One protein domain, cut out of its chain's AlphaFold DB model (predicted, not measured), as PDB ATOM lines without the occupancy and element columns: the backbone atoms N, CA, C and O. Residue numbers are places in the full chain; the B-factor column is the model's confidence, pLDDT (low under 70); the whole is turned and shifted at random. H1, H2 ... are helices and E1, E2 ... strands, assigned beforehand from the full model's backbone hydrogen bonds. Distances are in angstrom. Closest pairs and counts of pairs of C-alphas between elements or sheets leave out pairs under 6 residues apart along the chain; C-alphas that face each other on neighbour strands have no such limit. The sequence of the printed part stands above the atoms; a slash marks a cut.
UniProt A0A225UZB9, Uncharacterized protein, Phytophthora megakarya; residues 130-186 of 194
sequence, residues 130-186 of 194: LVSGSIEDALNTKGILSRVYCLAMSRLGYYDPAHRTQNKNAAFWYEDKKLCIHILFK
ATOM      1  N   LEU A 130     151.280 160.470 207.626       79.56
ATOM      2  CA  LEU A 130     151.331 161.368 206.493       79.56
ATOM      3  C   LEU A 130     152.335 160.824 205.479       79.56
ATOM      4  O   LEU A 130     153.518 160.669 205.780       79.56
ATOM      5  N   VAL A 131     151.859 160.568 204.265       79.69
ATOM      6  CA  VAL A 131     152.720 160.324 203.110       79.69
ATOM      7  C   VAL A 131     152.693 161.566 202.237       79.69
ATOM      8  O   VAL A 131     151.648 161.922 201.683       79.69
ATOM      9  N   SER A 132     153.867 162.177 202.087       83.44
ATOM     10  CA  SER A 132     154.107 163.271 201.155       83.44
ATOM     11  C   SER A 132     155.149 162.856 200.122       83.44
ATOM     12  O   SER A 132     156.114 162.161 200.438       83.44
ATOM     13  N   GLY A 133     154.956 163.265 198.873       85.88
ATOM     14  CA  GLY A 133     155.887 162.944 197.796       85.88
ATOM     15  C   GLY A 133     155.571 163.694 196.512       85.88
ATOM     16  O   GLY A 133     154.532 164.344 196.404       85.88
ATOM     17  N   SER A 134     156.469 163.594 195.533       88.75
ATOM     18  CA  SER A 134     156.253 164.157 194.201       88.75
ATOM     19  C   SER A 134     156.699 163.199 193.099       88.75
ATOM     20  O   SER A 134     157.594 162.379 193.300       88.75
ATOM     21  N   ILE A 135     156.047 163.286 191.940       85.50
ATOM     22  CA  ILE A 135     156.389 162.530 190.732       85.50
ATOM     23  C   ILE A 135     156.707 163.535 189.627       85.50
ATOM     24  O   ILE A 135     155.841 164.325 189.245       85.50
ATOM     25  N   GLU A 136     157.939 163.511 189.125       87.12
ATOM     26  CA  GLU A 136     158.376 164.374 188.023       87.12
ATOM     27  C   GLU A 136     157.778 163.931 186.679       87.12
ATOM     28  O   GLU A 136     157.413 162.769 186.498       87.12
ATOM     29  N   ASP A 137     157.632 164.877 185.747       83.38
ATOM     30  CA  ASP A 137     157.081 164.664 184.397       83.38
ATOM     31  C   ASP A 137     155.715 163.945 184.345       83.38
ATOM     32  O   ASP A 137     155.327 163.341 183.337       83.38
ATOM     33  N   ALA A 138     154.927 164.057 185.416       83.94
ATOM     34  CA  ALA A 138     153.649 163.367 185.558       83.94
ATOM     35  C   ALA A 138     152.608 163.809 184.511       83.94
ATOM     36  O   ALA A 138     151.801 162.993 184.064       83.94
ATOM     37  N   LEU A 139     152.664 165.063 184.043       81.00
ATOM     38  CA  LEU A 139     151.780 165.568 182.981       81.00
ATOM     39  C   LEU A 139     151.969 164.844 181.639       81.00
ATOM     40  O   LEU A 139     151.017 164.710 180.872       81.00
ATOM     41  N   ASN A 140     153.179 164.348 181.367       84.00
ATOM     42  CA  ASN A 140     153.509 163.664 180.114       84.00
ATOM     43  C   ASN A 140     153.238 162.154 180.181       84.00
ATOM     44  O   ASN A 140     153.282 161.464 179.163       84.00
ATOM     45  N   THR A 141     152.931 161.631 181.371       81.44
ATOM     46  CA  THR A 141     152.731 160.201 181.603       81.44
ATOM     47  C   THR A 141     151.247 159.899 181.769       81.44
ATOM     48  O   THR A 141     150.653 160.062 182.840       81.44
ATOM     49  N   LYS A 142     150.616 159.425 180.691       84.88
ATOM     50  CA  LYS A 142     149.177 159.141 180.676       84.88
ATOM     51  C   LYS A 142     148.795 158.136 181.772       84.88
ATOM     52  O   LYS A 142     149.317 157.028 181.837       84.88
ATOM     53  N   GLY A 143     147.827 158.516 182.607       83.44
ATOM     54  CA  GLY A 143     147.235 157.638 183.620       83.44
ATOM     55  C   GLY A 143     147.987 157.557 184.953       83.44
ATOM     56  O   GLY A 143     147.516 156.850 185.842       83.44
ATOM     57  N   ILE A 144     149.091 158.294 185.137       84.75
ATOM     58  CA  ILE A 144     149.839 158.304 186.406       84.75
ATOM     59  C   ILE A 144     148.952 158.739 187.584       84.75
ATOM     60  O   ILE A 144     148.866 158.025 188.579       84.75
ATOM     61  N   LEU A 145     148.182 159.822 187.426       80.81
ATOM     62  CA  LEU A 145     147.272 160.332 188.457       80.81
ATOM     63  C   LEU A 145     146.224 159.287 188.868       80.81
ATOM     64  O   LEU A 145     145.981 159.083 190.052       80.81
ATOM     65  N   SER A 146     145.645 158.580 187.892       82.88
ATOM     66  CA  SER A 146     144.664 157.521 188.153       82.88
ATOM     67  C   SER A 146     145.286 156.352 188.921       82.88
ATOM     68  O   SER A 146     144.676 155.863 189.867       82.88
ATOM     69  N   ARG A 147     146.514 155.941 188.581       84.00
ATOM     70  CA  ARG A 147     147.224 154.871 189.302       84.00
ATOM     71  C   ARG A 147     147.512 155.249 190.751       84.00
ATOM     72  O   ARG A 147     147.263 154.444 191.642       84.00
ATOM     73  N   VAL A 148     148.001 156.465 190.988       83.19
ATOM     74  CA  VAL A 148     148.293 156.949 192.344       83.19
ATOM     75  C   VAL A 148     147.003 157.072 193.162       83.19
ATOM     76  O   VAL A 148     146.968 156.644 194.315       83.19
ATOM     77  N   TYR A 149     145.919 157.557 192.553       82.12
ATOM     78  CA  TYR A 149     144.604 157.604 193.191       82.12
ATOM     79  C   TYR A 149     144.107 156.205 193.593       82.12
ATOM     80  O   TYR A 149     143.682 156.002 194.730       82.12
ATOM     81  N   CYS A 150     144.224 155.214 192.701       80.88
ATOM     82  CA  CYS A 150     143.872 153.824 193.004       80.88
ATOM     83  C   CYS A 150     144.713 153.248 194.152       80.88
ATOM     84  O   CYS A 150     144.166 152.600 195.042       80.88
ATOM     85  N   LEU A 151     146.027 153.503 194.166       77.94
ATOM     86  CA  LEU A 151     146.915 153.049 195.241       77.94
ATOM     87  C   LEU A 151     146.531 153.669 196.589       77.94
ATOM     88  O   LEU A 151     146.432 152.948 197.581       77.94
ATOM     89  N   ALA A 152     146.246 154.971 196.618       77.25
ATOM     90  CA  ALA A 152     145.815 155.661 197.828       77.25
ATOM     91  C   ALA A 152     144.489 155.103 198.369       77.25
ATOM     92  O   ALA A 152     144.399 154.759 199.548       77.25
ATOM     93  N   MET A 153     143.483 154.936 197.503       70.69
ATOM     94  CA  MET A 153     142.182 154.382 197.894       70.69
ATOM     95  C   MET A 153     142.282 152.923 198.357       70.69
ATOM     96  O   MET A 153     141.630 152.550 199.330       70.69
ATOM     97  N   SER A 154     143.133 152.105 197.721       72.38
ATOM     98  CA  SER A 154     143.336 150.697 198.107       72.38
ATOM     99  C   SER A 154     143.884 150.525 199.526       72.38
ATOM    100  O   SER A 154     143.658 149.497 200.157       72.38
ATOM    101  N   ARG A 155     144.582 151.544 200.038       67.50
ATOM    102  CA  ARG A 155     145.153 151.569 201.388       67.50
ATOM    103  C   ARG A 155     144.342 152.424 202.362       67.50
ATOM    104  O   ARG A 155     144.855 152.771 203.419       67.50
ATOM    105  N   LEU A 156     143.092 152.750 202.021       74.19
ATOM    106  CA  LEU A 156     142.208 153.580 202.846       74.19
ATOM    107  C   LEU A 156     142.837 154.946 203.180       74.19
ATOM    108  O   LEU A 156     142.800 155.390 204.324       74.19
ATOM    109  N   GLY A 157     143.448 155.599 202.190       74.44
ATOM    110  CA  GLY A 157     143.967 156.956 202.337       74.44
ATOM    111  C   GLY A 157     142.851 157.977 202.586       74.44
ATOM    112  O   GLY A 157     141.795 157.939 201.953       74.44
ATOM    113  N   TYR A 158     143.102 158.908 203.496       76.06
ATOM    114  CA  TYR A 158     142.225 160.000 203.891       76.06
ATOM    115  C   TYR A 158     142.825 161.337 203.462       76.06
ATOM    116  O   TYR A 158     144.042 161.520 203.411       76.06
ATOM    117  N   TYR A 159     141.951 162.300 203.191       75.81
ATOM    118  CA  TYR A 159     142.368 163.681 203.004       75.81
ATOM    119  C   TYR A 159     142.849 164.276 204.323       75.81
ATOM    120  O   TYR A 159     142.192 164.086 205.346       75.81
ATOM    121  N   ASP A 160     143.932 165.045 204.274       77.81
ATOM    122  CA  ASP A 160     144.345 165.884 205.393       77.81
ATOM    123  C   ASP A 160     143.426 167.117 205.500       77.81
ATOM    124  O   ASP A 160     143.449 167.967 204.603       77.81
ATOM    125  N   PRO A 161     142.608 167.256 206.562       70.25
ATOM    126  CA  PRO A 161     141.742 168.420 206.740       70.25
ATOM    127  C   PRO A 161     142.520 169.723 206.961       70.25
ATOM    128  O   PRO A 161     141.944 170.795 206.771       70.25
ATOM    129  N   ALA A 162     143.796 169.650 207.360       72.69
ATOM    130  CA  ALA A 162     144.668 170.812 207.503       72.69
ATOM    131  C   ALA A 162     145.185 171.322 206.146       72.69
ATOM    132  O   ALA A 162     145.509 172.502 206.018       72.69
ATOM    133  N   HIS A 163     145.203 170.472 205.112       70.00
ATOM    134  CA  HIS A 163     145.669 170.823 203.772       70.00
ATOM    135  C   HIS A 163     144.492 171.074 202.811       70.00
ATOM    136  O   HIS A 163     144.091 170.222 202.009       70.00
ATOM    137  N   ARG A 164     143.906 172.276 202.903       66.50
ATOM    138  CA  ARG A 164     142.782 172.712 202.051       66.50
ATOM    139  C   ARG A 164     143.231 173.780 201.061       66.50
ATOM    140  O   ARG A 164     143.744 174.821 201.453       66.50
ATOM    141  N   THR A 165     142.934 173.573 199.779       63.06
ATOM    142  CA  THR A 165     143.127 174.579 198.721       63.06
ATOM    143  C   THR A 165     141.768 174.988 198.163       63.06
ATOM    144  O   THR A 165     140.993 174.127 197.744       63.06
ATOM    145  N   GLN A 166     141.450 176.290 198.159       57.97
ATOM    146  CA  GLN A 166     140.189 176.831 197.610       57.97
ATOM    147  C   GLN A 166     138.933 176.071 198.090       57.97
ATOM    148  O   GLN A 166     138.037 175.740 197.315       57.97
ATOM    149  N   ASN A 167     138.886 175.770 199.394       59.03
ATOM    150  CA  ASN A 167     137.777 175.093 200.075       59.03
ATOM    151  C   ASN A 167     137.561 173.606 199.706       59.03
ATOM    152  O   ASN A 167     136.615 172.984 200.194       59.03
ATOM    153  N   LYS A 168     138.456 173.003 198.911       59.97
ATOM    154  CA  LYS A 168     138.477 171.564 198.618       59.97
ATOM    155  C   LYS A 168     139.659 170.897 199.314       59.97
ATOM    156  O   LYS A 168     140.743 171.468 199.417       59.97
ATOM    157  N   ASN A 169     139.434 169.680 199.790       65.00
ATOM    158  CA  ASN A 169     140.506 168.844 200.306       65.00
ATOM    159  C   ASN A 169     141.374 168.390 199.127       65.00
ATOM    160  O   ASN A 169     140.850 167.802 198.178       65.00
ATOM    161  N   ALA A 170     142.675 168.678 199.168       74.06
ATOM    162  CA  ALA A 170     143.593 168.374 198.075       74.06
ATOM    163  C   ALA A 170     144.607 167.315 198.513       74.06
ATOM    164  O   ALA A 170     145.588 167.619 199.184       74.06
ATOM    165  N   ALA A 171     144.346 166.065 198.119       80.00
ATOM    166  CA  ALA A 171     145.279 164.943 198.271       80.00
ATOM    167  C   ALA A 171     146.348 164.904 197.163       80.00
ATOM    168  O   ALA A 171     147.417 164.321 197.339       80.00
ATOM    169  N   PHE A 172     146.037 165.512 196.016       84.56
ATOM    170  CA  PHE A 172     146.861 165.544 194.815       84.56
ATOM    171  C   PHE A 172     146.763 166.921 194.168       84.56
ATOM    172  O   PHE A 172     145.654 167.432 193.993       84.56
ATOM    173  N   TRP A 173     147.892 167.501 193.776       86.19
ATOM    174  CA  TRP A 173     147.936 168.744 193.002       86.19
ATOM    175  C   TRP A 173     149.186 168.783 192.126       86.19
ATOM    176  O   TRP A 173     150.094 167.976 192.301       86.19
ATOM    177  N   TYR A 174     149.217 169.699 191.161       83.56
ATOM    178  CA  TYR A 174     150.385 169.905 190.311       83.56
ATOM    179  C   TYR A 174     151.126 171.180 190.702       83.56
ATOM    180  O   TYR A 174     150.506 172.228 190.880       83.56
ATOM    181  N   GLU A 175     152.449 171.077 190.760       86.19
ATOM    182  CA  GLU A 175     153.393 172.194 190.761       86.19
ATOM    183  C   GLU A 175     154.266 172.043 189.512       86.19
ATOM    184  O   GLU A 175     155.039 171.091 189.381       86.19
ATOM    185  N   ASP A 176     154.081 172.934 188.538       86.38
ATOM    186  CA  ASP A 176     154.664 172.832 187.196       86.38
ATOM    187  C   ASP A 176     154.377 171.475 186.521       86.38
ATOM    188  O   ASP A 176     153.246 171.176 186.141       86.38
ATOM    189  N   LYS A 177     155.412 170.641 186.357       85.06
ATOM    190  CA  LYS A 177     155.331 169.290 185.780       85.06
ATOM    191  C   LYS A 177     155.312 168.188 186.840       85.06
ATOM    192  O   LYS A 177     155.286 167.008 186.481       85.06
ATOM    193  N   LYS A 178     155.343 168.551 188.123       86.31
ATOM    194  CA  LYS A 178     155.407 167.625 189.251       86.31
ATOM    195  C   LYS A 178     154.014 167.391 189.813       86.31
ATOM    196  O   LYS A 178     153.295 168.338 190.116       86.31
ATOM    197  N   LEU A 179     153.636 166.126 189.955       87.44
ATOM    198  CA  LEU A 179     152.448 165.742 190.711       87.44
ATOM    199  C   LEU A 179     152.836 165.601 192.182       87.44
ATOM    200  O   LEU A 179     153.593 164.692 192.514       87.44
ATOM    201  N   CYS A 180     152.307 166.463 193.041       85.44
ATOM    202  CA  CYS A 180     152.472 166.422 194.489       85.44
ATOM    203  C   CYS A 180     151.371 165.570 195.141       85.44
ATOM    204  O   CYS A 180     150.226 165.544 194.681       85.44
ATOM    205  N   ILE A 181     151.736 164.855 196.205       88.31
ATOM    206  CA  ILE A 181     150.892 163.903 196.937       88.31
ATOM    207  C   ILE A 181     150.933 164.267 198.423       88.31
ATOM    208  O   ILE A 181     152.024 164.463 198.956       88.31
ATOM    209  N   HIS A 182     149.775 164.313 199.089       86.25
ATOM    210  CA  HIS A 182     149.659 164.532 200.540       86.25
ATOM    211  C   HIS A 182     148.437 163.805 201.101       86.25
ATOM    212  O   HIS A 182     147.300 164.251 200.938       86.25
ATOM    213  N   ILE A 183     148.660 162.636 201.703       83.69
ATOM    214  CA  ILE A 183     147.581 161.716 202.096       83.69
ATOM    215  C   ILE A 183     147.856 161.147 203.480       83.69
ATOM    216  O   ILE A 183     148.975 160.735 203.782       83.69
ATOM    217  N   LEU A 184     146.808 161.092 204.296       83.12
ATOM    218  CA  LEU A 184     146.828 160.502 205.627       83.12
ATOM    219  C   LEU A 184     146.403 159.036 205.568       83.12
ATOM    220  O   LEU A 184     145.379 158.712 204.981       83.12
ATOM    221  N   PHE A 185     147.132 158.143 206.225       77.62
ATOM    222  CA  PHE A 185     146.767 156.729 206.331       77.62
ATOM    223  C   PHE A 185     146.501 156.350 207.780       77.62
ATOM    224  O   PHE A 185     147.268 156.714 208.669       77.62
ATOM    225  N   LYS A 186     145.444 155.572 208.030       70.06
ATOM    226  CA  LYS A 186     145.295 154.924 209.337       70.06
ATOM    227  C   LYS A 186     146.359 153.833 209.478       70.06
ATOM    228  O   LYS A 186     146.555 153.075 208.526       70.06
TER     229      LYS A 186
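This is residues 130 to 186 of the 194 residues of an uncharacterized protein of Phytophthora megakarya (UniProt A0A225UZB9). One helix, H1, covers one face of a small three-stranded sheet, running along the strands over E3. A long link, residues 155 to 171, joins H1 to E2; its residues 157 to 158 pair with residues 184 to 185 of E3. The 57 printed residues hold one named helix and three named strands in the order E1, H1, E2, E3; the sheet's order is E1, E3, E2, all antiparallel, and the class is mixed. The whole is compact and rounded, with a radius of gyration of the C-alphas of 11.2 A and spans of 30 by 26 by 16 A.

Begin with edge strand E1, residues 130 to 135, antiparallel to inner strand E3, residues 178 to 185, at 162 degrees; N 131 and O 183 are within hydrogen-bond range at 2.9 A. On the other side of E3 find edge strand E2, residues 172 to 175, its antiparallel hairpin partner at 151 degrees, with N 180 and O 173 at 2.8 A. H1, residues 144 to 154, is on the sheet at a height of 9.8 A, at 3 degrees to E3 on the local plane, making two layers, a helix on one face of a sheet. Their closest C-alphas, those of Ala 152 and Ile 183, are 7.6 A apart. Every O i to N i+4 pair in H1 is within hydrogen-bond range. E1, H1 and E2 form a split strand-helix-strand unit, two strands running the same way with E3 between them; its crossover is right-handed.

Find C-alpha 130 at (151.331, 161.368, 206.493); E1 runs 16.6 A from there. H1 begins at C-alpha 144, (149.839, 158.304, 186.406), and spans 15.4 A. E2 spans 10.2 A; E3 spans 22.0 A, ending at C-alpha 185, (146.767, 156.729, 206.331).

The C-alphas farthest apart, those of Asn 140 and Lys 186, are 31.6 A apart. The printed part has no cut. The link from H1 to E2 is long. Look for pLDDT under 70 at residue 155 and residues 164 to 169.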